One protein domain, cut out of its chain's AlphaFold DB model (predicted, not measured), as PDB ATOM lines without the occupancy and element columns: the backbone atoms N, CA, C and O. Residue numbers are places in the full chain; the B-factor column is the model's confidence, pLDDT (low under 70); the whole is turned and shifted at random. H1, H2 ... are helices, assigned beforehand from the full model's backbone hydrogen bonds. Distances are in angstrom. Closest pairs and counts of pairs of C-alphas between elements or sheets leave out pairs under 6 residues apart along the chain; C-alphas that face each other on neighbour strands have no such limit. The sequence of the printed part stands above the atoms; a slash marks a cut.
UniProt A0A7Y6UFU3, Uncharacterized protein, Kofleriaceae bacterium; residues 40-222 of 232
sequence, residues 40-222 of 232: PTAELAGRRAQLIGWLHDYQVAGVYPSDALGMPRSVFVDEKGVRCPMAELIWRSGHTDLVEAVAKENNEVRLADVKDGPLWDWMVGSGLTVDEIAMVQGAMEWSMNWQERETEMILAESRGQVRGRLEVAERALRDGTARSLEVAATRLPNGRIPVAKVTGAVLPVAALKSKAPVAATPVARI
ATOM      1  N   PRO A  40      12.274 109.390 284.981       84.00
ATOM      2  CA  PRO A  40      12.356 108.315 285.977       84.00
ATOM      3  C   PRO A  40      12.618 106.933 285.361       84.00
ATOM      4  O   PRO A  40      13.356 106.133 285.922       84.00
ATOM      5  N   THR A  41      12.062 106.654 284.181       90.62
ATOM      6  CA  THR A  41      12.286 105.389 283.467       90.62
ATOM      7  C   THR A  41      13.713 105.299 282.929       90.62
ATOM      8  O   THR A  41      14.327 104.236 283.004       90.62
ATOM      9  N   ALA A  42      14.266 106.407 282.429       94.25
ATOM     10  CA  ALA A  42      15.662 106.464 282.000       94.25
ATOM     11  C   ALA A  42      16.630 106.251 283.180       94.25
ATOM     12  O   ALA A  42      17.607 105.513 283.053       94.25
ATOM     13  N   GLU A  43      16.332 106.830 284.348       96.25
ATOM     14  CA  GLU A  43      17.125 106.617 285.560       96.25
ATOM     15  C   GLU A  43      17.044 105.159 286.050       96.25
ATOM     16  O   GLU A  43      18.081 104.549 286.321       96.25
ATOM     17  N   LEU A  44      15.846 104.558 286.084       97.50
ATOM     18  CA  LEU A  44      15.680 103.132 286.397       97.50
ATOM     19  C   LEU A  44      16.466 102.235 285.429       97.50
ATOM     20  O   LEU A  44      17.075 101.259 285.863       97.50
ATOM     21  N   ALA A  45      16.490 102.566 284.133       97.88
ATOM     22  CA  ALA A  45      17.259 101.825 283.136       97.88
ATOM     23  C   ALA A  45      18.769 101.883 283.415       97.88
ATOM     24  O   ALA A  45      19.445 100.854 283.348       97.88
ATOM     25  N   GLY A  46      19.286 103.059 283.783       98.19
ATOM     26  CA  GLY A  46      20.687 103.235 284.169       98.19
ATOM     27  C   GLY A  46      21.058 102.416 285.406       98.19
ATOM     28  O   GLY A  46      22.041 101.673 285.379       98.19
ATOM     29  N   ARG A  47      20.238 102.485 286.462       98.38
ATOM     30  CA  ARG A  47      20.435 101.700 287.694       98.38
ATOM     31  C   ARG A  47      20.394 100.201 287.411       98.38
ATOM     32  O   ARG A  47      21.319  99.484 287.779       98.38
ATOM     33  N   ARG A  48      19.392  99.736 286.661       98.44
ATOM     34  CA  ARG A  48      19.277  98.333 286.244       98.44
ATOM     35  C   ARG A  48      20.531  97.848 285.518       98.44
ATOM     36  O   ARG A  48      21.048  96.785 285.847       98.44
ATOM     37  N   ALA A  49      21.024  98.612 284.542       98.69
ATOM     38  CA  ALA A  49      22.215  98.241 283.785       98.69
ATOM     39  C   ALA A  49      23.455  98.106 284.689       98.69
ATOM     40  O   ALA A  49      24.212  97.147 284.539       98.69
ATOM     41  N   GLN A  50      23.623  99.014 285.660       98.69
ATOM     42  CA  GLN A  50      24.695  98.932 286.657       98.69
ATOM     43  C   GLN A  50      24.568  97.680 287.530       98.69
ATOM     44  O   GLN A  50      25.534  96.931 287.660       98.69
ATOM     45  N   LEU A  51      23.372  97.402 288.062       98.81
ATOM     46  CA  LEU A  51      23.129  96.230 288.908       98.81
ATOM     47  C   LEU A  51      23.397  94.916 288.172       98.81
ATOM     48  O   LEU A  51      24.006  94.011 288.734       98.81
ATOM     49  N   ILE A  52      22.988  94.810 286.907       98.81
ATOM     50  CA  ILE A  52      23.276  93.631 286.079       98.81
ATOM     51  C   ILE A  52      24.790  93.490 285.848       98.81
ATOM     52  O   ILE A  52      25.313  92.380 285.909       98.81
ATOM     53  N   GLY A  53      25.503  94.597 285.612       98.81
ATOM     54  CA  GLY A  53      26.965  94.594 285.502       98.81
ATOM     55  C   GLY A  53      27.649  94.109 286.783       98.81
ATOM     56  O   GLY A  53      28.511  93.241 286.735       98.81
ATOM     57  N   TRP A  54      27.215  94.586 287.948       98.88
ATOM     58  CA  TRP A  54      27.763  94.126 289.224       98.88
ATOM     59  C   TRP A  54      27.400  92.681 289.559       98.88
ATOM     60  O   TRP A  54      28.209  91.977 290.160       98.88
ATOM     61  N   LEU A  55      26.209  92.222 289.165       98.75
ATOM     62  CA  LEU A  55      25.824  90.821 289.309       98.75
ATOM     63  C   LEU A  55      26.752  89.919 288.489       98.75
ATOM     64  O   LEU A  55      27.156  88.866 288.979       98.75
ATOM     65  N   HIS A  56      27.121  90.356 287.283       98.69
ATOM     66  CA  HIS A  56      28.112  89.677 286.455       98.69
ATOM     67  C   HIS A  56      29.474  89.600 287.160       98.69
ATOM     68  O   HIS A  56      30.013  88.508 287.326       98.69
ATOM     69  N   ASP A  57      29.996  90.727 287.658       98.75
ATOM     70  CA  ASP A  57      31.274  90.754 288.385       98.75
ATOM     71  C   ASP A  57      31.270  89.798 289.588       98.75
ATOM     72  O   ASP A  57      32.226  89.052 289.809       98.75
ATOM     73  N   TYR A  58      30.184  89.801 290.365       98.50
ATOM     74  CA  TYR A  58      30.003  88.916 291.515       98.50
ATOM     75  C   TYR A  58      29.952  87.439 291.092       98.50
ATOM     76  O   TYR A  58      30.595  86.582 291.706       98.50
ATOM     77  N   GLN A  59      29.219  87.129 290.017       97.75
ATOM     78  CA  GLN A  59      29.130  85.782 289.454       97.75
ATOM     79  C   GLN A  59      30.503  85.270 289.005       97.75
ATOM     80  O   GLN A  59      30.839  84.124 289.314       97.75
ATOM     81  N   VAL A  60      31.300  86.116 288.344       97.94
ATOM     82  CA  VAL A  60      32.653  85.793 287.868       97.94
ATOM     83  C   VAL A  60      33.628  85.620 289.031       97.94
ATOM     84  O   VAL A  60      34.431  84.688 289.008       97.94
ATOM     85  N   ALA A  61      33.543  86.468 290.061       97.81
ATOM     86  CA  ALA A  61      34.389  86.372 291.249       97.81
ATOM     87  C   ALA A  61      34.182  85.053 292.012       97.81
ATOM     88  O   ALA A  61      35.121  84.519 292.602       97.81
ATOM     89  N   GLY A  62      32.960  84.512 292.001       96.38
ATOM     90  CA  GLY A  62      32.675  83.178 292.529       96.38
ATOM     91  C   GLY A  62      32.797  83.050 294.052       96.38
ATOM     92  O   GLY A  62      32.882  81.928 294.554       96.38
ATOM     93  N   VAL A  63      32.847  84.164 294.789       96.38
ATOM     94  CA  VAL A  63      32.931  84.201 296.256       96.38
ATOM     95  C   VAL A  63      31.523  84.363 296.813       96.38
ATOM     96  O   VAL A  63      30.921  85.423 296.676       96.38
ATOM     97  N   TYR A  64      30.993  83.296 297.407       96.81
ATOM     98  CA  TYR A  64      29.608  83.225 297.866       96.81
ATOM     99  C   TYR A  64      29.543  82.957 299.375       96.81
ATOM    100  O   TYR A  64      30.460  82.314 299.897       96.81
ATOM    101  N   PRO A  65      28.474  83.403 300.065       96.81
ATOM    102  CA  PRO A  65      28.256  83.082 301.469       96.81
ATOM    103  C   PRO A  65      28.303  81.577 301.693       96.81
ATOM    104  O   PRO A  65      27.746  80.818 300.897       96.81
ATOM    105  N   SER A  66      28.947  81.152 302.774       95.00
ATOM    106  CA  SER A  66      29.190  79.740 303.065       95.00
ATOM    107  C   SER A  66      29.011  79.398 304.540       95.00
ATOM    108  O   SER A  66      29.089  80.263 305.410       95.00
ATOM    109  N   ASP A  67      28.770  78.123 304.830       92.25
ATOM    110  CA  ASP A  67      28.847  77.590 306.188       92.25
ATOM    111  C   ASP A  67      30.300  77.259 306.606       92.25
ATOM    112  O   ASP A  67      31.278  77.562 305.906       92.25
ATOM    113  N   ALA A  68      30.447  76.638 307.780       90.00
ATOM    114  CA  ALA A  68      31.740  76.229 308.325       90.00
ATOM    115  C   ALA A  68      32.461  75.171 307.467       90.00
ATOM    116  O   ALA A  68      33.686  75.095 307.508       90.00
ATOM    117  N   LEU A  69      31.720  74.389 306.677       88.31
ATOM    118  CA  LEU A  69      32.261  73.384 305.761       88.31
ATOM    119  C   LEU A  69      32.579  73.974 304.379       88.31
ATOM    120  O   LEU A  69      33.141  73.282 303.538       88.31
ATOM    121  N   GLY A  70      32.246  75.247 304.142       89.56
ATOM    122  CA  GLY A  70      32.426  75.913 302.854       89.56
ATOM    123  C   GLY A  70      31.255  75.719 301.889       89.56
ATOM    124  O   GLY A  70      31.326  76.201 300.756       89.56
ATOM    125  N   MET A  71      30.177  75.058 302.319       90.00
ATOM    126  CA  MET A  71      28.995  74.856 301.488       90.00
ATOM    127  C   MET A  71      28.251  76.181 301.318       90.00
ATOM    128  O   MET A  71      28.109  76.910 302.303       90.00
ATOM    129  N   PRO A  72      27.754  76.517 300.111       92.81
ATOM    130  CA  PRO A  72      27.023  77.759 299.909       92.81
ATOM    131  C   PRO A  72      25.826  77.882 300.860       92.81
ATOM    132  O   PRO A  72      25.141  76.901 301.151       92.81
ATOM    133  N   ARG A  73      25.538  79.091 301.339       91.56
ATOM    134  CA  ARG A  73      24.455  79.335 302.298       91.56
ATOM    135  C   ARG A  73      23.552  80.470 301.834       91.56
ATOM    136  O   ARG A  73      24.021  81.529 301.432       91.56
ATOM    137  N   SER A  74      22.241  80.269 301.945       92.06
ATOM    138  CA  SER A  74      21.234  81.284 301.609       92.06
ATOM    139  C   SER A  74      20.998  82.238 302.791       92.06
ATOM    140  O   SER A  74      19.957  82.216 303.442       92.06
ATOM    141  N   VAL A  75      22.012  83.043 303.110       95.25
ATOM    142  CA  VAL A  75      21.975  84.126 304.113       95.25
ATOM    143  C   VAL A  75      22.331  85.451 303.457       95.25
ATOM    144  O   VAL A  75      22.911  85.453 302.378       95.25
ATOM    145  N   PHE A  76      21.998  86.576 304.084       96.69
ATOM    146  CA  PHE A  76      22.314  87.906 303.569       96.69
ATOM    147  C   PHE A  76      23.819  88.193 303.630       96.69
ATOM    148  O   PHE A  76      24.412  88.602 302.628       96.69
ATOM    149  N   VAL A  77      24.439  87.912 304.778       98.06
ATOM    150  CA  VAL A  77      25.890  87.968 305.011       98.06
ATOM    151  C   VAL A  77      26.303  86.755 305.848       98.06
ATOM    152  O   VAL A  77      25.646  86.456 306.844       98.06
ATOM    153  N   ASP A  78      27.351  86.025 305.463       97.62
ATOM    154  CA  ASP A  78      27.870  84.927 306.293       97.62
ATOM    155  C   ASP A  78      28.788  85.411 307.432       97.62
ATOM    156  O   ASP A  78      29.108  86.591 307.565       97.62
ATOM    157  N   GLU A  79      29.238  84.471 308.265       96.75
ATOM    158  CA  GLU A  79      30.139  84.732 309.399       96.75
ATOM    159  C   GLU A  79      31.515  85.271 308.973       96.75
ATOM    160  O   GLU A  79      32.223  85.867 309.781       96.75
ATOM    161  N   LYS A  80      31.895  85.089 307.702       97.12
ATOM    162  CA  LYS A  80      33.148  85.585 307.112       97.12
ATOM    163  C   LYS A  80      32.967  86.978 306.494       97.12
ATOM    164  O   LYS A  80      33.915  87.521 305.930       97.12
ATOM    165  N   GLY A  81      31.767  87.559 306.581       97.75
ATOM    166  CA  GLY A  81      31.432  88.850 305.984       97.75
ATOM    167  C   GLY A  81      31.145  88.784 304.481       97.75
ATOM    168  O   GLY A  81      31.045  89.828 303.833       97.75
ATOM    169  N   VAL A  82      31.010  87.586 303.903       98.31
ATOM    170  CA  VAL A  82      30.674  87.424 302.488       98.31
ATOM    171  C   VAL A  82      29.188  87.700 302.300       98.31
ATOM    172  O   VAL A  82      28.332  87.069 302.920       98.31
ATOM    173  N   ARG A  83      28.881  88.665 301.433       98.44
ATOM    174  CA  ARG A  83      27.520  89.067 301.067       98.44
ATOM    175  C   ARG A  83      26.936  88.118 300.035       98.44
ATOM    176  O   ARG A  83      27.644  87.663 299.143       98.44
ATOM    177  N   CYS A  84      25.635  87.867 300.113       97.75
ATOM    178  CA  CYS A  84      24.912  87.224 299.021       97.75
ATOM    179  C   CYS A  84      24.814  88.155 297.803       97.75
ATOM    180  O   CYS A  84      25.069  89.356 297.932       97.75
ATOM    181  N   PRO A  85      24.376  87.652 296.634       98.00
ATOM    182  CA  PRO A  85      24.292  88.468 295.428       98.00
ATOM    183  C   PRO A  85      23.458  89.741 295.640       98.00
ATOM    184  O   PRO A  85      23.882  90.827 295.271       98.00
ATOM    185  N   MET A  86      22.297  89.640 296.299       98.38
ATOM    186  CA  MET A  86      21.444  90.809 296.547       98.38
ATOM    187  C   MET A  86      22.062  91.795 297.543       98.38
ATOM    188  O   MET A  86      21.990  93.002 297.322       98.38
ATOM    189  N   ALA A  87      22.699  91.298 298.606       98.50
ATOM    190  CA  ALA A  87      23.402  92.138 299.569       98.50
ATOM    191  C   ALA A  87      24.595  92.865 298.922       98.50
ATOM    192  O   ALA A  87      24.823  94.037 299.210       98.50
ATOM    193  N   GLU A  88      25.317  92.216 298.002       98.81
ATOM    194  CA  GLU A  88      26.387  92.845 297.219       98.81
ATOM    195  C   GLU A  88      25.854  93.988 296.346       98.81
ATOM    196  O   GLU A  88      26.437  95.071 296.326       98.81
ATOM    197  N   LEU A  89      24.725  93.786 295.660       98.75
ATOM    198  CA  LEU A  89      24.105  94.815 294.820       98.75
ATOM    199  C   LEU A  89      23.658  96.045 295.625       98.75
ATOM    200  O   LEU A  89      23.850  97.183 295.186       98.75
ATOM    201  N   ILE A  90      23.090  95.828 296.812       98.69
ATOM    202  CA  ILE A  90      22.699  96.900 297.742       98.69
ATOM    203  C   ILE A  90      23.943  97.638 298.250       98.69
ATOM    204  O   ILE A  90      23.994  98.869 298.211       98.69
ATOM    205  N   TRP A  91      24.978  96.898 298.653       98.75
ATOM    206  CA  TRP A  91      26.241  97.465 299.121       98.75
ATOM    207  C   TRP A  91      26.920  98.331 298.049       98.75
ATOM    208  O   TRP A  91      27.258  99.483 298.320       98.75
ATOM    209  N   ARG A  92      27.039  97.835 296.807       98.62
ATOM    210  CA  ARG A  92      27.637  98.587 295.685       98.62
ATOM    211  C   ARG A  92      26.825  99.809 295.262       98.62
ATOM    212  O   ARG A  92      27.390 100.761 294.735       98.62
ATOM    213  N   SER A  93      25.527  99.813 295.555       98.06
ATOM    214  CA  SER A  93      24.658 100.984 295.396       98.06
ATOM    215  C   SER A  93      24.906 102.067 296.463       98.06
ATOM    216  O   SER A  93      24.250 103.104 296.433       98.06
ATOM    217  N   GLY A  94      25.831 101.844 297.407       97.88
ATOM    218  CA  GLY A  94      26.192 102.777 298.477       97.88
ATOM    219  C   GLY A  94      25.420 102.573 299.783       97.88
ATOM    220  O   GLY A  94      25.567 103.376 300.700       97.88
ATOM    221  N   HIS A  95      24.629 101.503 299.903       97.81
ATOM    222  CA  HIS A  95      23.762 101.260 301.059       97.81
ATOM    223  C   HIS A  95      24.339 100.214 302.019       97.81
ATOM    224  O   HIS A  95      23.747  99.163 302.269       97.81
ATOM    225  N   THR A  96      25.531 100.493 302.552       97.81
ATOM    226  CA  THR A  96      26.157  99.622 303.568       97.81
ATOM    227  C   THR A  96      25.288  99.528 304.827       97.81
ATOM    228  O   THR A  96      25.112  98.443 305.374       97.81
ATOM    229  N   ASP A  97      24.666 100.641 305.217       97.38
ATOM    230  CA  ASP A  97      23.731 100.743 306.338       97.38
ATOM    231  C   ASP A  97      22.519  99.807 306.199       97.38
ATOM    232  O   ASP A  97      22.155  99.125 307.157       97.38
ATOM    233  N   LEU A  98      21.923  99.713 305.003       98.00
ATOM    234  CA  LEU A  98      20.844  98.759 304.738       98.00
ATOM    235  C   LEU A  98      21.325  97.320 304.881       98.00
ATOM    236  O   LEU A  98      20.614  96.503 305.458       98.00
ATOM    237  N   VAL A  99      22.512  96.997 304.364       98.38
ATOM    238  CA  VAL A  99      23.028  95.624 304.424       98.38
ATOM    239  C   VAL A  99      23.244  95.175 305.861       98.38
ATOM    240  O   VAL A  99      22.795  94.093 306.241       98.38
ATOM    241  N   GLU A 100      23.878  96.022 306.666       97.94
ATOM    242  CA  GLU A 100      24.121  95.755 308.082       97.94
ATOM    243  C   GLU A 100      22.813  95.624 308.869       97.94
ATOM    244  O   GLU A 100      22.650  94.687 309.654       97.94
ATOM    245  N   ALA A 101      21.857  96.526 308.635       97.69
ATOM    246  CA  ALA A 101      20.571  96.501 309.320       97.69
ATOM    247  C   ALA A 101      19.755  95.247 308.967       97.69
ATOM    248  O   ALA A 101      19.235  94.590 309.868       97.69
ATOM    249  N   VAL A 102      19.704  94.850 307.690       97.81
ATOM    250  CA  VAL A 102      19.007  93.625 307.263       97.81
ATOM    251  C   VAL A 102      19.649  92.383 307.872       97.81
ATOM    252  O   VAL A 102      18.939  91.551 308.435       97.81
ATOM    253  N   ALA A 103      20.980  92.268 307.808       97.38
ATOM    254  CA  ALA A 103      21.699  91.137 308.390       97.38
ATOM    255  C   ALA A 103      21.455  91.020 309.906       97.38
ATOM    256  O   ALA A 103      21.333  89.914 310.433       97.38
ATOM    257  N   LYS A 104      21.331  92.157 310.602       97.25
ATOM    258  CA  LYS A 104      21.029  92.213 312.036       97.25
ATOM    259  C   LYS A 104      19.575  91.864 312.362       97.25
ATOM    260  O   LYS A 104      19.329  91.179 313.350       97.25
ATOM    261  N   GLU A 105      18.617  92.372 311.590       96.94
ATOM    262  CA  GLU A 105      17.186  92.189 311.857       96.94
ATOM    263  C   GLU A 105      16.699  90.790 311.471       96.94
ATOM    264  O   GLU A 105      15.974  90.155 312.238       96.94
ATOM    265  N   ASN A 106      17.099  90.302 310.294       97.06
ATOM    266  CA  ASN A 106      16.829  88.946 309.833       97.06
ATOM    267  C   ASN A 106      17.781  88.565 308.683       97.06
ATOM    268  O   ASN A 106      17.504  88.819 307.510       97.06
ATOM    269  N   ASN A 107      18.878  87.880 309.014       96.50
ATOM    270  CA  ASN A 107      19.892  87.458 308.042       96.50
ATOM    271  C   ASN A 107      19.404  86.400 307.031       96.50
ATOM    272  O   ASN A 107      20.101  86.102 306.065       96.50
ATOM    273  N   GLU A 108      18.226  85.813 307.237       95.06
ATOM    274  CA  GLU A 108      17.612  84.835 306.331       95.06
ATOM    275  C   GLU A 108      16.373  85.421 305.635       95.06
ATOM    276  O   GLU A 108      15.573  84.674 305.078       95.06
ATOM    277  N   VAL A 109      16.185  86.748 305.653       95.62
ATOM    278  CA  VAL A 109      14.982  87.391 305.107       95.62
ATOM    279  C   VAL A 109      14.735  87.013 303.646       95.62
ATOM    280  O   VAL A 109      15.633  87.035 302.800       95.62
ATOM    281  N   ARG A 110      13.477  86.725 303.311       94.12
ATOM    282  CA  ARG A 110      13.036  86.590 301.922       94.12
ATOM    283  C   ARG A 110      12.669  87.966 301.381       94.12
ATOM    284  O   ARG A 110      11.681  88.558 301.808       94.12
ATOM    285  N   LEU A 111      13.405  88.459 300.385       95.00
ATOM    286  CA  LEU A 111      13.163  89.798 299.828       95.00
ATOM    287  C   LEU A 111      11.781  89.923 299.174       95.00
ATOM    288  O   LEU A 111      11.185  90.995 299.177       95.00
ATOM    289  N   ALA A 112      11.219  88.818 298.681       93.75
ATOM    290  CA  ALA A 112       9.857  88.793 298.156       93.75
ATOM    291  C   ALA A 112       8.776  89.123 299.208       93.75
ATOM    292  O   ALA A 112       7.660  89.460 298.812       93.75
ATOM    293  N   ASP A 113       9.090  89.058 300.508       94.56
ATOM    294  CA  ASP A 113       8.163  89.355 301.614       94.56
ATOM    295  C   ASP A 113       8.285  90.785 302.140       94.56
ATOM    296  O   ASP A 113       7.472  91.224 302.950       94.56
ATOM    297  N   VAL A 114       9.273  91.531 301.654       95.75
ATOM    298  CA  VAL A 114       9.462  92.944 301.973       95.75
ATOM    299  C   VAL A 114       8.513  93.751 301.085       95.75
ATOM    300  O   VAL A 114       8.510  93.567 299.865       95.75
ATOM    301  N   LYS A 115       7.654  94.584 301.687       94.88
ATOM    302  CA  LYS A 115       6.588  95.332 300.982       94.88
ATOM    303  C   LYS A 115       6.544  96.825 301.299       94.88
ATOM    304  O   LYS A 115       5.752  97.547 300.699       94.88
ATOM    305  N   ASP A 116       7.385  97.268 302.216       95.12
ATOM    306  CA  ASP A 116       7.460  98.619 302.748       95.12
ATOM    307  C   ASP A 116       8.796  98.804 303.488       95.12
ATOM    308  O   ASP A 116       9.564  97.857 303.688       95.12
ATOM    309  N   GLY A 117       9.082 100.054 303.852       95.38
ATOM    310  CA  GLY A 117      10.293 100.443 304.565       95.38
ATOM    311  C   GLY A 117      11.515 100.706 303.670       95.38
ATOM    312  O   GLY A 117      11.452 100.572 302.447       95.38
ATOM    313  N   PRO A 118      12.654 101.078 304.277       97.25
ATOM    314  CA  PRO A 118      13.861 101.486 303.555       97.25
ATOM    315  C   PRO A 118      14.391 100.453 302.554       97.25
ATOM    316  O   PRO A 118      14.845 100.817 301.469       97.25
ATOM    317  N   LEU A 119      14.320  99.158 302.884       97.69
ATOM    318  CA  LEU A 119      14.742  98.111 301.954       97.69
ATOM    319  C   LEU A 119      13.809  98.027 300.739       97.69
ATOM    320  O   LEU A 119      14.280  97.866 299.614       97.69
ATOM    321  N   TRP A 120      12.500  98.182 300.947       97.56
ATOM    322  CA  TRP A 120      11.527  98.233 299.856       97.56
ATOM    323  C   TRP A 120      11.759  99.431 298.936       97.56
ATOM    324  O   TRP A 120      11.704  99.278 297.717       97.56
ATOM    325  N   ASP A 121      12.078 100.598 299.496       97.44
ATOM    326  CA  ASP A 121      12.401 101.787 298.708       97.44
ATOM    327  C   ASP A 121      13.593 101.526 297.779       97.44
ATOM    328  O   ASP A 121      13.531 101.826 296.583       97.44
ATOM    329  N   TRP A 122      14.650 100.878 298.283       98.19
ATOM    330  CA  TRP A 122      15.765 100.464 297.429       98.19
ATOM    331  C   TRP A 122      15.305  99.489 296.337       98.19
ATOM    332  O   TRP A 122      15.637  99.680 295.167       98.19
ATOM    333  N   MET A 123      14.492  98.483 296.684       98.12
ATOM    334  CA  MET A 123      13.983  97.502 295.720       98.12
ATOM    335  C   MET A 123      13.185  98.176 294.595       98.12
ATOM    336  O   MET A 123      13.433  97.900 293.422       98.12
ATOM    337  N   VAL A 124      12.275  99.094 294.925       97.31
ATOM    338  CA  VAL A 124      11.467  99.847 293.949       97.31
ATOM    339  C   VAL A 124      12.333 100.783 293.103       97.31
ATOM    340  O   VAL A 124      12.115 100.910 291.899       97.31
ATOM    341  N   GLY A 125      13.343 101.411 293.706       97.50
ATOM    342  CA  GLY A 125      14.267 102.322 293.031       97.50
ATOM    343  C   GLY A 125      15.403 101.651 292.254       97.50
ATOM    344  O   GLY A 125      16.204 102.354 291.643       97.50
ATOM    345  N   SER A 126      15.510 100.321 292.285       97.94
ATOM    346  CA  SER A 126      16.627  99.569 291.690       97.94
ATOM    347  C   SER A 126      16.532  99.413 290.166       97.94
ATOM    348  O   SER A 126      17.541  99.212 289.493       97.94
ATOM    349  N   GLY A 127      15.318  99.476 289.609       97.25
ATOM    350  CA  GLY A 127      15.044  99.076 288.223       97.25
ATOM    351  C   GLY A 127      14.898  97.558 288.030       97.25
ATOM    352  O   GLY A 127      14.757  97.092 286.896       97.25
ATOM    353  N   LEU A 128      14.914  96.781 289.118       98.00
ATOM    354  CA  LEU A 128      14.551  95.365 289.147       98.00
ATOM    355  C   LEU A 128      13.102  95.187 289.608       98.00
ATOM    356  O   LEU A 128      12.553  95.982 290.371       98.00
ATOM    357  N   THR A 129      12.471  94.105 289.167       97.00
ATOM    358  CA  THR A 129      11.177  93.677 289.708       97.00
ATOM    359  C   THR A 129      11.353  92.791 290.944       97.00
ATOM    360  O   THR A 129      12.409  92.204 291.164       97.00
ATOM    361  N   VAL A 130      10.292  92.634 291.745       95.44
ATOM    362  CA  VAL A 130      10.306  91.718 292.903       95.44
ATOM    363  C   VAL A 130      10.599  90.272 292.486       95.44
ATOM    364  O   VAL A 130      11.347  89.584 293.175       95.44
ATOM    365  N   ASP A 131      10.069  89.823 291.345       95.00
ATOM    366  CA  ASP A 131      10.300  88.462 290.838       95.00
ATOM    367  C   ASP A 131      11.760  88.253 290.421       95.00
ATOM    368  O   ASP A 131      12.339  87.196 290.656       95.00
ATOM    369  N   GLU A 132      12.381  89.280 289.844       97.25
ATOM    370  CA  GLU A 132      13.802  89.279 289.497       97.25
ATOM    371  C   GLU A 132      14.695  89.269 290.737       97.25
ATOM    372  O   GLU A 132      15.642  88.488 290.804       97.25
ATOM    373  N   ILE A 133      14.360  90.072 291.747       97.25
ATOM    374  CA  ILE A 133      15.046  90.063 293.044       97.25
ATOM    375  C   ILE A 133      14.956  88.671 293.687       97.25
ATOM    376  O   ILE A 133      15.961  88.135 294.156       97.25
ATOM    377  N   ALA A 134      13.774  88.051 293.665       94.25
ATOM    378  CA  ALA A 134      13.572  86.701 294.178       94.25
ATOM    379  C   ALA A 134      14.355  85.647 293.376       94.25
ATOM    380  O   ALA A 134      14.886  84.703 293.957       94.25
ATOM    381  N   MET A 135      14.456  85.807 292.053       94.94
ATOM    382  CA  MET A 135      15.241  84.927 291.184       94.94
ATOM    383  C   MET A 135      16.736  84.996 291.513       94.94
ATOM    384  O   MET A 135      17.371  83.955 291.669       94.94
ATOM    385  N   VAL A 136      17.285  86.205 291.663       96.62
ATOM    386  CA  VAL A 136      18.696  86.411 292.020       96.62
ATOM    387  C   VAL A 136      18.986  85.885 293.427       96.62
ATOM    388  O   VAL A 136      19.966  85.170 293.616       96.62
ATOM    389  N   GLN A 137      18.117  86.162 294.407       94.69
ATOM    390  CA  GLN A 137      18.254  85.605 295.758       94.69
ATOM    391  C   GLN A 137      18.196  84.068 295.739       94.69
ATOM    392  O   GLN A 137      19.016  83.403 296.368       94.69
ATOM    393  N   GLY A 138      17.261  83.496 294.977       92.50
ATOM    394  CA  GLY A 138      17.076  82.051 294.846       92.50
ATOM    395  C   GLY A 138      18.217  81.328 294.126       92.50
ATOM    396  O   GLY A 138      18.304  80.106 294.219       92.50
ATOM    397  N   ALA A 139      19.118  82.039 293.442       92.69
ATOM    398  CA  ALA A 139      20.290  81.430 292.814       92.69
ATOM    399  C   ALA A 139      21.298  80.865 293.832       92.69
ATOM    400  O   ALA A 139      22.067  79.974 293.482       92.69
ATOM    401  N   MET A 140      21.255  81.340 295.085       90.94
ATOM    402  CA  MET A 140      22.034  80.792 296.203       90.94
ATOM    403  C   MET A 140      21.540  79.427 296.678       90.94
ATOM    404  O   MET A 140      22.246  78.742 297.416       90.94
ATOM    405  N   GLU A 141      20.340  79.028 296.265       85.44
ATOM    406  CA  GLU A 141      19.845  77.695 296.551       85.44
ATOM    407  C   GLU A 141      20.662  76.668 295.769       85.44
ATOM    408  O   GLU A 141      20.873  76.819 294.562       85.44
ATOM    409  N   TRP A 142      21.062  75.588 296.426       78.44
ATOM    410  CA  TRP A 142      21.701  74.440 295.795       78.44
ATOM    411  C   TRP A 142      21.115  73.166 296.392       78.44
ATOM    412  O   TRP A 142      20.732  73.123 297.558       78.44
ATOM    413  N   SER A 143      20.998  72.124 295.574       67.62
ATOM    414  CA  SER A 143      20.466  70.843 296.033       67.62
ATOM    415  C   SER A 143      21.615  69.890 296.309       67.62
ATOM    416  O   SER A 143      22.357  69.529 295.392       67.62
ATOM    417  N   MET A 144      21.720  69.443 297.555       64.69
ATOM    418  CA  MET A 144      22.606  68.352 297.931       64.69
ATOM    419  C   MET A 144      22.028  67.041 297.401       64.69
ATOM    420  O   MET A 144      20.972  66.597 297.851       64.69
ATOM    421  N   ASN A 145      22.706  66.417 296.437       58.97
ATOM    422  CA  ASN A 145      22.513  64.990 296.222       58.97
ATOM    423  C   ASN A 145      23.473  64.260 297.176       58.97
ATOM    424  O   ASN A 145      24.664  64.559 297.234       58.97
ATOM    425  N   TRP A 146      22.923  63.372 298.001       54.94
ATOM    426  CA  TRP A 146      23.654  62.638 299.039       54.94
ATOM    427  C   TRP A 146      24.349  61.384 298.493       54.94
ATOM    428  O   TRP A 146      24.507  60.398 299.206       54.94
ATOM    429  N   GLN A 147      24.732  61.378 297.216       54.22
ATOM    430  CA  GLN A 147      25.572  60.292 296.718       54.22
ATOM    431  C   GLN A 147      26.956  60.448 297.353       54.22
ATOM    432  O   GLN A 147      27.443  61.573 297.457       54.22
ATOM    433  N   GLU A 148      27.538  59.336 297.807       52.22
ATOM    434  CA  GLU A 148      28.835  59.218 298.492       52.22
ATOM    435  C   GLU A 148      29.977  59.786 297.631       52.22
ATOM    436  O   GLU A 148      30.720  59.066 296.967       52.22
ATOM    437  N   ARG A 149      30.077  61.113 297.579       60.72
ATOM    438  CA  ARG A 149      31.083  61.858 296.827       60.72
ATOM    439  C   ARG A 149      32.061  62.490 297.803       60.72
ATOM    440  O   ARG A 149      31.695  62.845 298.922       60.72
ATOM    441  N   GLU A 150      33.306  62.640 297.370       67.69
ATOM    442  CA  GLU A 150      34.333  63.325 298.153       67.69
ATOM    443  C   GLU A 150      33.917  64.778 298.442       67.69
ATOM    444  O   GLU A 150      33.358  65.466 297.583       67.69
ATOM    445  N   THR A 151      34.197  65.259 299.656       73.56
ATOM    446  CA  THR A 151      33.759  66.578 300.148       73.56
ATOM    447  C   THR A 151      34.191  67.733 299.237       73.56
ATOM    448  O   THR A 151      33.389  68.620 298.957       73.56
ATOM    449  N   GLU A 152      35.412  67.696 298.700       75.75
ATOM    450  CA  GLU A 152      35.927  68.725 297.781       75.75
ATOM    451  C   GLU A 152      35.149  68.783 296.458       75.75
ATOM    452  O   GLU A 152      34.844  69.863 295.947       75.75
ATOM    453  N   MET A 153      34.748  67.628 295.918       80.25
ATOM    454  CA  MET A 153      33.906  67.582 294.722       80.25
ATOM    455  C   MET A 153      32.522  68.176 294.990       80.25
ATOM    456  O   MET A 153      31.994  68.904 294.150       80.25
ATOM    457  N   ILE A 154      31.946  67.906 296.164       83.56
ATOM    458  CA  ILE A 154      30.653  68.466 296.575       83.56
ATOM    459  C   ILE A 154      30.743  69.998 296.709       83.56
ATOM    460  O   ILE A 154      29.838  70.718 296.272       83.56
ATOM    461  N   LEU A 155      31.846  70.519 297.250       86.25
ATOM    462  CA  LEU A 155      32.098  71.959 297.354       86.25
ATOM    463  C   LEU A 155      32.228  72.619 295.977       86.25
ATOM    464  O   LEU A 155      31.562  73.620 295.698       86.25
ATOM    465  N   ALA A 156      33.045  72.048 295.092       88.81
ATOM    466  CA  ALA A 156      33.213  72.560 293.736       88.81
ATOM    467  C   ALA A 156      31.892  72.528 292.947       88.81
ATOM    468  O   ALA A 156      31.531  73.510 292.295       88.81
ATOM    469  N   GLU A 157      31.136  71.431 293.046       89.75
ATOM    470  CA  GLU A 157      29.846  71.282 292.377       89.75
ATOM    471  C   GLU A 157      28.807  72.268 292.912       89.75
ATOM    472  O   GLU A 157      28.147  72.939 292.120       89.75
ATOM    473  N   SER A 158      28.666  72.400 294.232       89.81
ATOM    474  CA  SER A 158      27.691  73.320 294.833       89.81
ATOM    475  C   SER A 158      27.971  74.777 294.453       89.81
ATOM    476  O   SER A 158      27.055  75.492 294.041       89.81
ATOM    477  N   ARG A 159      29.239  75.210 294.466       92.19
ATOM    478  CA  ARG A 159      29.632  76.539 293.962       92.19
ATOM    479  C   ARG A 159      29.373  76.679 292.464       92.19
ATOM    480  O   ARG A 159      28.896  77.725 292.025       92.19
ATOM    481  N   GLY A 160      29.632  75.630 291.684       93.38
ATOM    482  CA  GLY A 160      29.303  75.572 290.260       93.38
ATOM    483  C   GLY A 160      27.802  75.727 289.989       93.38
ATOM    484  O   GLY A 160      27.419  76.477 289.090       93.38
ATOM    485  N   GLN A 161      26.944  75.095 290.796       93.19
ATOM    486  CA  GLN A 161      25.488  75.233 290.702       93.19
ATOM    487  C   GLN A 161      25.041  76.670 290.982       93.19
ATOM    488  O   GLN A 161      24.273  77.224 290.194       93.19
ATOM    489  N   VAL A 162      25.543  77.293 292.055       94.38
ATOM    490  CA  VAL A 162      25.240  78.699 292.375       94.38
ATOM    491  C   VAL A 162      25.682  79.614 291.233       94.38
ATOM    492  O   VAL A 162      24.889  80.418 290.741       94.38
ATOM    493  N   ARG A 163      26.910  79.440 290.729       96.62
ATOM    494  CA  ARG A 163      27.438  80.217 289.600       96.62
ATOM    495  C   ARG A 163      26.568  80.092 288.347       96.62
ATOM    496  O   ARG A 163      26.264  81.103 287.713       96.62
ATOM    497  N   GLY A 164      26.164  78.873 287.993       95.56
ATOM    498  CA  GLY A 164      25.308  78.618 286.832       95.56
ATOM    499  C   GLY A 164      23.909  79.217 286.992       95.56
ATOM    500  O   GLY A 164      23.371  79.803 286.054       95.56
ATOM    501  N   ARG A 165      23.323  79.147 288.194       95.19
ATOM    502  CA  ARG A 165      22.030  79.787 288.489       95.19
ATOM    503  C   ARG A 165      22.116  81.311 288.416       95.19
ATOM    504  O   ARG A 165      21.199  81.931 287.883       95.19
ATOM    505  N   LEU A 166      23.213  81.905 288.888       96.69
ATOM    506  CA  LEU A 166      23.462  83.343 288.758       96.69
ATOM    507  C   LEU A 166      23.630  83.765 287.298       96.69
ATOM    508  O   LEU A 166      23.081  84.790 286.912       96.69
ATOM    509  N   GLU A 167      24.306  82.963 286.472       97.56
ATOM    510  CA  GLU A 167      24.412  83.226 285.030       97.56
ATOM    511  C   GLU A 167      23.033  83.217 284.349       97.56
ATOM    512  O   GLU A 167      22.707  84.099 283.552       97.56
ATOM    513  N   VAL A 168      22.190  82.235 284.689       96.06
ATOM    514  CA  VAL A 168      20.812  82.154 284.181       96.06
ATOM    515  C   VAL A 168      19.990  83.361 284.632       96.06
ATOM    516  O   VAL A 168      19.258  83.931 283.819       96.06
ATOM    517  N   ALA A 169      20.119  83.771 285.897       96.12
ATOM    518  CA  ALA A 169      19.444  84.952 286.419       96.12
ATOM    519  C   ALA A 169      19.909  86.221 285.691       96.12
ATOM    520  O   ALA A 169      19.072  86.952 285.172       96.12
ATOM    521  N   GLU A 170      21.221  86.445 285.566       98.06
ATOM    522  CA  GLU A 170      21.801  87.585 284.846       98.06
ATOM    523  C   GLU A 170      21.255  87.678 283.415       98.06
ATOM    524  O   GLU A 170      20.795  88.739 282.987       98.06
ATOM    525  N   ARG A 171      21.239  86.556 282.687       97.81
ATOM    526  CA  ARG A 171      20.698  86.498 281.325       97.81
ATOM    527  C   ARG A 171      19.218  86.867 281.286       97.81
ATOM    528  O   ARG A 171      18.822  87.697 280.475       97.81
ATOM    529  N   ALA A 172      18.417  86.326 282.205       95.69
ATOM    530  CA  ALA A 172      17.001  86.667 282.309       95.69
ATOM    531  C   ALA A 172      16.779  88.160 282.616       95.69
ATOM    532  O   ALA A 172      15.857  88.764 282.064       95.69
ATOM    533  N   LEU A 173      17.632  88.782 283.443       97.31
ATOM    534  CA  LEU A 173      17.580  90.227 283.678       97.31
ATOM    535  C   LEU A 173      17.882  91.010 282.394       97.31
ATOM    536  O   LEU A 173      17.175  91.969 282.081       97.31
ATOM    537  N   ARG A 174      18.905  90.617 281.630       97.69
ATOM    538  CA  ARG A 174      19.252  91.292 280.368       97.69
ATOM    539  C   ARG A 174      18.101  91.205 279.369       97.69
ATOM    540  O   ARG A 174      17.604  92.247 278.935       97.69
ATOM    541  N   ASP A 175      17.624  89.993 279.102       95.69
ATOM    542  CA  ASP A 175      16.586  89.709 278.106       95.69
ATOM    543  C   ASP A 175      15.236  90.357 278.466       95.69
ATOM    544  O   ASP A 175      14.484  90.793 277.594       95.69
ATOM    545  N   GLY A 176      14.934  90.464 279.761       93.94
ATOM    546  CA  GLY A 176      13.679  91.004 280.277       93.94
ATOM    547  C   GLY A 176      13.590  92.526 280.394       93.94
ATOM    548  O   GLY A 176      12.550  93.046 280.799       93.94
ATOM    549  N   THR A 177      14.660  93.256 280.063       94.81
ATOM    550  CA  THR A 177      14.839  94.663 280.458       94.81
ATOM    551  C   THR A 177      13.662  95.574 280.107       94.81
ATOM    552  O   THR A 177      13.180  96.283 280.986       94.81
ATOM    553  N   ALA A 178      13.171  95.547 278.865       93.00
ATOM    554  CA  ALA A 178      12.093  96.444 278.438       93.00
ATOM    555  C   ALA A 178      10.820  96.253 279.284       93.00
ATOM    556  O   ALA A 178      10.325  97.199 279.894       93.00
ATOM    557  N   ARG A 179      10.357  95.004 279.407       93.81
ATOM    558  CA  ARG A 179       9.164  94.653 280.190       93.81
ATOM    559  C   ARG A 179       9.349  94.953 281.677       93.81
ATOM    560  O   ARG A 179       8.439  95.461 282.327       93.81
ATOM    561  N   SER A 180      10.514  94.634 282.234       94.56
ATOM    562  CA  SER A 180      10.783  94.860 283.654       94.56
ATOM    563  C   SER A 180      10.828  96.337 284.015       94.56
ATOM    564  O   SER A 180      10.383  96.695 285.102       94.56
ATOM    565  N   LEU A 181      11.293  97.203 283.109       95.88
ATOM    566  CA  LEU A 181      11.272  98.650 283.322       95.88
ATOM    567  C   LEU A 181       9.854  99.220 283.321       95.88
ATOM    568  O   LEU A 181       9.565 100.081 284.148       95.88
ATOM    569  N   GLU A 182       8.951  98.717 282.475       93.00
ATOM    570  CA  GLU A 182       7.529  99.085 282.530       93.00
ATOM    571  C   GLU A 182       6.927  98.711 283.889       93.00
ATOM    572  O   GLU A 182       6.336  99.545 284.576       93.00
ATOM    573  N   VAL A 183       7.153  97.471 284.331       93.69
ATOM    574  CA  VAL A 183       6.669  96.982 285.629       93.69
ATOM    575  C   VAL A 183       7.283  97.775 286.791       93.69
ATOM    576  O   VAL A 183       6.568  98.144 287.721       93.69
ATOM    577  N   ALA A 184       8.585  98.067 286.759       93.25
ATOM    578  CA  ALA A 184       9.255  98.856 287.792       93.25
ATOM    579  C   ALA A 184       8.719 100.295 287.845       93.25
ATOM    580  O   ALA A 184       8.400 100.786 288.927       93.25
ATOM    581  N   ALA A 185       8.525 100.940 286.690       94.12
ATOM    582  CA  ALA A 185       7.997 102.300 286.611       94.12
ATOM    583  C   ALA A 185       6.596 102.419 287.235       94.12
ATOM    584  O   ALA A 185       6.332 103.373 287.966       94.12
ATOM    585  N   THR A 186       5.718 101.427 287.033       93.75
ATOM    586  CA  THR A 186       4.369 101.423 287.646       93.75
ATOM    587  C   THR A 186       4.364 101.332 289.175       93.75
ATOM    588  O   THR A 186       3.344 101.619 289.796       93.75
ATOM    589  N   ARG A 187       5.485 100.943 289.796       92.94
ATOM    590  CA  ARG A 187       5.616 100.814 291.255       92.94
ATOM    591  C   ARG A 187       6.210 102.053 291.921       92.94
ATOM    592  O   ARG A 187       6.278 102.089 293.147       92.94
ATOM    593  N   LEU A 188       6.641 103.050 291.145       94.12
ATOM    594  CA  LEU A 188       7.244 104.257 291.695       94.12
ATOM    595  C   LEU A 188       6.213 105.076 292.491       94.12
ATOM    596  O   LEU A 188       5.205 105.509 291.919       94.12
ATOM    597  N   PRO A 189       6.464 105.373 293.779       91.50
ATOM    598  CA  PRO A 189       5.593 106.247 294.549       91.50
ATOM    599  C   PRO A 189       5.595 107.650 293.931       91.50
ATOM    600  O   PRO A 189       6.637 108.291 293.788       91.50
ATOM    601  N   ASN A 190       4.413 108.133 293.541       92.38
ATOM    602  CA  ASN A 190       4.230 109.433 292.885       92.38
ATOM    603  C   ASN A 190       5.087 109.616 291.613       92.38
ATOM    604  O   ASN A 190       5.481 110.738 291.289       92.38
ATOM    605  N   GLY A 191       5.418 108.521 290.915       92.25
ATOM    606  CA  GLY A 191       6.246 108.554 289.705       92.25
ATOM    607  C   GLY A 191       7.702 108.968 289.946       92.25
ATOM    608  O   GLY A 191       8.374 109.399 289.010       92.25
ATOM    609  N   ARG A 192       8.196 108.876 291.187       94.38
ATOM    610  CA  ARG A 192       9.569 109.232 291.566       94.38
ATOM    611  C   ARG A 192      10.294 108.038 292.161       94.38
ATOM    612  O   ARG A 192       9.691 107.214 292.843       94.38
ATOM    613  N   ILE A 193      11.600 107.976 291.928       95.00
ATOM    614  CA  ILE A 193      12.459 106.990 292.577       95.00
ATOM    615  C   ILE A 193      12.602 107.375 294.056       95.00
ATOM    616  O   ILE A 193      13.030 108.498 294.345       95.00
ATOM    617  N   PRO A 194      12.219 106.493 294.994       94.50
ATOM    618  CA  PRO A 194      12.353 106.779 296.413       94.50
ATOM    619  C   PRO A 194      13.830 106.763 296.826       94.50
ATOM    620  O   PRO A 194      14.668 106.081 296.231       94.50
ATOM    621  N   VAL A 195      14.146 107.530 297.867       91.88
ATOM    622  CA  VAL A 195      15.472 107.535 298.488       91.88
ATOM    623  C   VAL A 195      15.422 106.597 299.683       91.88
ATOM    624  O   VAL A 195      14.788 106.915 300.686       91.88
ATOM    625  N   ALA A 196      16.098 105.456 299.582       92.56
ATOM    626  CA  ALA A 196      16.209 104.533 300.700       92.56
ATOM    627  C   ALA A 196      17.052 105.169 301.814       92.56
ATOM    628  O   ALA A 196      18.222 105.496 301.609       92.56
ATOM    629  N   LYS A 197      16.444 105.377 302.987       90.31
ATOM    630  CA  LYS A 197      17.101 105.994 304.142       90.31
ATOM    631  C   LYS A 197      16.825 105.197 305.407       90.31
ATOM    632  O   LYS A 197      15.674 105.054 305.817       90.31
ATOM    633  N   VAL A 198      17.883 104.745 306.069       90.44
ATOM    634  CA  VAL A 198      17.771 104.072 307.365       90.44
ATOM    635  C   VAL A 198      17.489 105.112 308.451       90.44
ATOM    636  O   VAL A 198      18.309 105.980 308.737       90.44
ATOM    637  N   THR A 199      16.291 105.059 309.036       87.38
ATOM    638  CA  THR A 199      15.873 105.922 310.164       87.38
ATOM    639  C   THR A 199      15.298 105.126 311.340       87.38
ATOM    640  O   THR A 199      14.858 105.705 312.329       87.38
ATOM    641  N   GLY A 200      15.316 103.796 311.245       89.69
ATOM    642  CA  GLY A 200      14.699 102.862 312.180       89.69
ATOM    643  C   GLY A 200      14.780 101.444 311.621       89.69
ATOM    644  O   GLY A 200      15.744 101.125 310.926       89.69
ATOM    645  N   ALA A 201      13.759 100.626 311.897       91.06
ATOM    646  CA  ALA A 201      13.658  99.282 311.334       91.06
ATOM    647  C   ALA A 201      13.686  99.325 309.800       91.06
ATOM    648  O   ALA A 201      12.978 100.132 309.185       91.06
ATOM    649  N   VAL A 202      14.505  98.469 309.188       94.75
ATOM    650  CA  VAL A 202      14.613  98.393 307.723       94.75
ATOM    651  C   VAL A 202      13.709  97.323 307.128       94.75
ATOM    652  O   VAL A 202      13.316  97.440 305.965       94.75
ATOM    653  N   LEU A 203      13.359  96.310 307.923       93.38
ATOM    654  CA  LEU A 203      12.405  95.272 307.578       93.38
ATOM    655  C   LEU A 203      11.046  95.531 308.235       93.38
ATOM    656  O   LEU A 203      10.965  95.835 309.429       93.38
ATOM    657  N   PRO A 204       9.944  95.325 307.501       91.69
ATOM    658  CA  PRO A 204       8.631  95.316 308.115       91.69
ATOM    659  C   PRO A 204       8.431  94.072 308.978       91.69
ATOM    660  O   PRO A 204       8.993  93.006 308.717       91.69
ATOM    661  N   VAL A 205       7.536  94.173 309.965       90.12
ATOM    662  CA  VAL A 205       7.231  93.084 310.915       90.12
ATOM    663  C   VAL A 205       6.871  91.774 310.204       90.12
ATOM    664  O   VAL A 205       7.233  90.694 310.673       90.12
ATOM    665  N   ALA A 206       6.195  91.853 309.056       87.94
ATOM    666  CA  ALA A 206       5.855  90.684 308.250       87.94
ATOM    667  C   ALA A 206       7.097  89.947 307.708       87.94
ATOM    668  O   ALA A 206       7.116  88.716 307.690       87.94
ATOM    669  N   ALA A 207       8.149  90.677 307.325       90.06
ATOM    670  CA  ALA A 207       9.379  90.109 306.773       90.06
ATOM    671  C   ALA A 207      10.318  89.543 307.855       90.06
ATOM    672  O   ALA A 207      11.113  88.647 307.562       90.06
ATOM    673  N   LEU A 208      10.193  89.978 309.115       91.00
ATOM    674  CA  LEU A 208      11.005  89.470 310.234       91.00
ATOM    675  C   LEU A 208      10.823  87.966 310.490       91.00
ATOM    676  O   LEU A 208      11.712  87.325 311.037       91.00
ATOM    677  N   LYS A 209       9.681  87.390 310.092       87.56
ATOM    678  CA  LYS A 209       9.399  85.950 310.236       87.56
ATOM    679  C   LYS A 209       9.753  85.130 308.996       87.56
ATOM    680  O   LYS A 209       9.607  83.910 309.017       87.56
ATOM    681  N   SER A 210      10.154  85.782 307.905       85.62
ATOM    682  CA  SER A 210      10.483  85.089 306.660       85.62
ATOM    683  C   SER A 210      11.824  84.357 306.768       85.62
ATOM    684  O   SER A 210      12.720  84.794 307.490       85.62
ATOM    685  N   LYS A 211      11.955  83.247 306.037       81.62
ATOM    686  CA  LYS A 211      13.209  82.513 305.844       81.62
ATOM    687  C   LYS A 211      13.380  82.168 304.369       81.62
ATOM    688  O   LYS A 211      12.468  81.614 303.751       81.62
ATOM    689  N   ALA A 212      14.540  82.478 303.809       72.38
ATOM    690  CA  ALA A 212      15.031  81.853 302.595       72.38
ATOM    691  C   ALA A 212      15.355  80.371 302.897       72.38
ATOM    692  O   ALA A 212      15.831  80.079 303.996       72.38
ATOM    693  N   PRO A 213      15.086  79.426 301.976       62.44
ATOM    694  CA  PRO A 213      14.722  79.619 300.574       62.44
ATOM    695  C   PRO A 213      13.244  79.301 300.272       62.44
ATOM    696  O   PRO A 213      12.619  78.430 300.873       62.44
ATOM    697  N   VAL A 214      12.690  79.955 299.249       51.81
ATOM    698  CA  VAL A 214      11.627  79.360 298.421       51.81
ATOM    699  C   VAL A 214      12.228  79.169 297.042       51.81
ATOM    700  O   VAL A 214      12.910  80.071 296.556       51.81
ATOM    701  N   ALA A 215      12.019  77.986 296.455       53.69
ATOM    702  CA  ALA A 215      12.559  77.600 295.156       53.69
ATOM    703  C   ALA A 215      12.491  78.762 294.153       53.69
ATOM    704  O   ALA A 215      11.437  79.390 294.010       53.69
ATOM    705  N   ALA A 216      13.612  79.041 293.474       53.66
ATOM    706  CA  ALA A 216      13.673  80.068 292.441       53.66
ATOM    707  C   ALA A 216      12.487  79.885 291.486       53.66
ATOM    708  O   ALA A 216      12.280  78.794 290.947       53.66
ATOM    709  N   THR A 217      11.678  80.933 291.305       53.97
ATOM    710  CA  THR A 217      10.559  80.867 290.361       53.97
ATOM    711  C   THR A 217      11.136  80.492 288.995       53.97
ATOM    712  O   THR A 217      12.065  81.168 288.544       53.97
ATOM    713  N   PRO A 218      10.641  79.430 288.328       53.03
ATOM    714  CA  PRO A 218      11.194  79.014 287.050       53.03
ATOM    715  C   PRO A 218      11.188  80.193 286.079       53.03
ATOM    716  O   PRO A 218      10.150  80.835 285.906       53.03
ATOM    717  N   VAL A 219      12.317  80.447 285.412       50.56
ATOM    718  CA  VAL A 219      12.464  81.530 284.417       50.56
ATOM    719  C   VAL A 219      11.324  81.500 283.388       50.56
ATOM    720  O   VAL A 219      10.803  82.543 283.002       50.56
ATOM    721  N   ALA A 220      10.854  80.299 283.031       47.19
ATOM    722  CA  ALA A 220       9.737  80.068 282.115       47.19
ATOM    723  C   ALA A 220       8.392  80.679 282.562       47.19
ATOM    724  O   ALA A 220       7.531  80.924 281.720       47.19
ATOM    725  N   ARG A 221       8.195  80.925 283.865       51.72
ATOM    726  CA  ARG A 221       6.987  81.571 284.402       51.72
ATOM    727  C   ARG A 221       7.052  83.096 284.293       51.72
ATOM    728  O   ARG A 221       6.013  83.735 284.172       51.72
ATOM    729  N   ILE A 222       8.258  83.660 284.327       53.69
ATOM    730  CA  ILE A 222       8.499  85.110 284.298       53.69
ATOM    731  C   ILE A 222       8.594  85.591 282.839       53.69
ATOM    732  O   ILE A 222       7.990  86.601 282.471       53.69
TER     733      ILE A 222
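What this domain is: This is residues 40 to 222 of the 232 residues of an uncharacterized protein of Kofleriaceae bacterium (UniProt A0A7Y6UFU3). Two long helices, H1 and H6, run side by side in opposite ways over part of their lengths, and two shorter helices that touch each other make the core beside them, H2 packing on H1 and H5 packing on H6. H3 packs on H2, H7 packs on the first residues of H1, and long loops wind round the helices. The printed part has 183 residues with eight named helices, H1 to H8 in order, and no named strand; the class is all helix. It is compact, with a radius of gyration of the C-alphas of 16.1 A, yet elongated, spanning 56 by 36 by 26 A.

Where its parts are: H1, residues 40 to 61, begins at C-alpha 40 (12.356, 108.315, 285.977) and is 31.5 A long. H2 is residues 85 to 92, H3 96 to 106, H4 117 to 125 and H5 130 to 138. H6, residues 151 to 175, is 36.3 A long. H7 is residues 177 to 185; H8, residues 219 to 222, ends at C-alpha 222 (8.499, 85.110, 284.298).

How they stand to each other: H1 and H2 are the hubs, touching three helices each; their closest C-alphas, Leu 51 and Leu 89, are 6.2 A apart. H1 touches H6 at a shallow tilt of 21 degrees, C-alphas 59 and 163 closest at 5.8 A. H1 touches H7, C-alphas 41 and 185 closest at 6.1 A. H2 and H3 form a helical hairpin, C-alphas 87 and 99 closest at 6.0 A. H2 touches H5, C-alphas 86 and 137 closest at 6.2 A. H5 and H6 form another hairpin, C-alphas 136 and 169 closest at 5.8 A. H4 and H3, and H8 and H5, are close but not clearly touching. Every O i to N i+4 pair is within hydrogen-bond range in H1 to H7; H8 is too short for one.

The domain as a whole: The farthest C-alphas, Glu 148 and Asn 190, are 56.2 A apart. The printed part has no cut. The links H1 to H2, H5 to H6 and H7 to H8 are long. Residues 143 to 150 and 213 to 222 have pLDDT under 70.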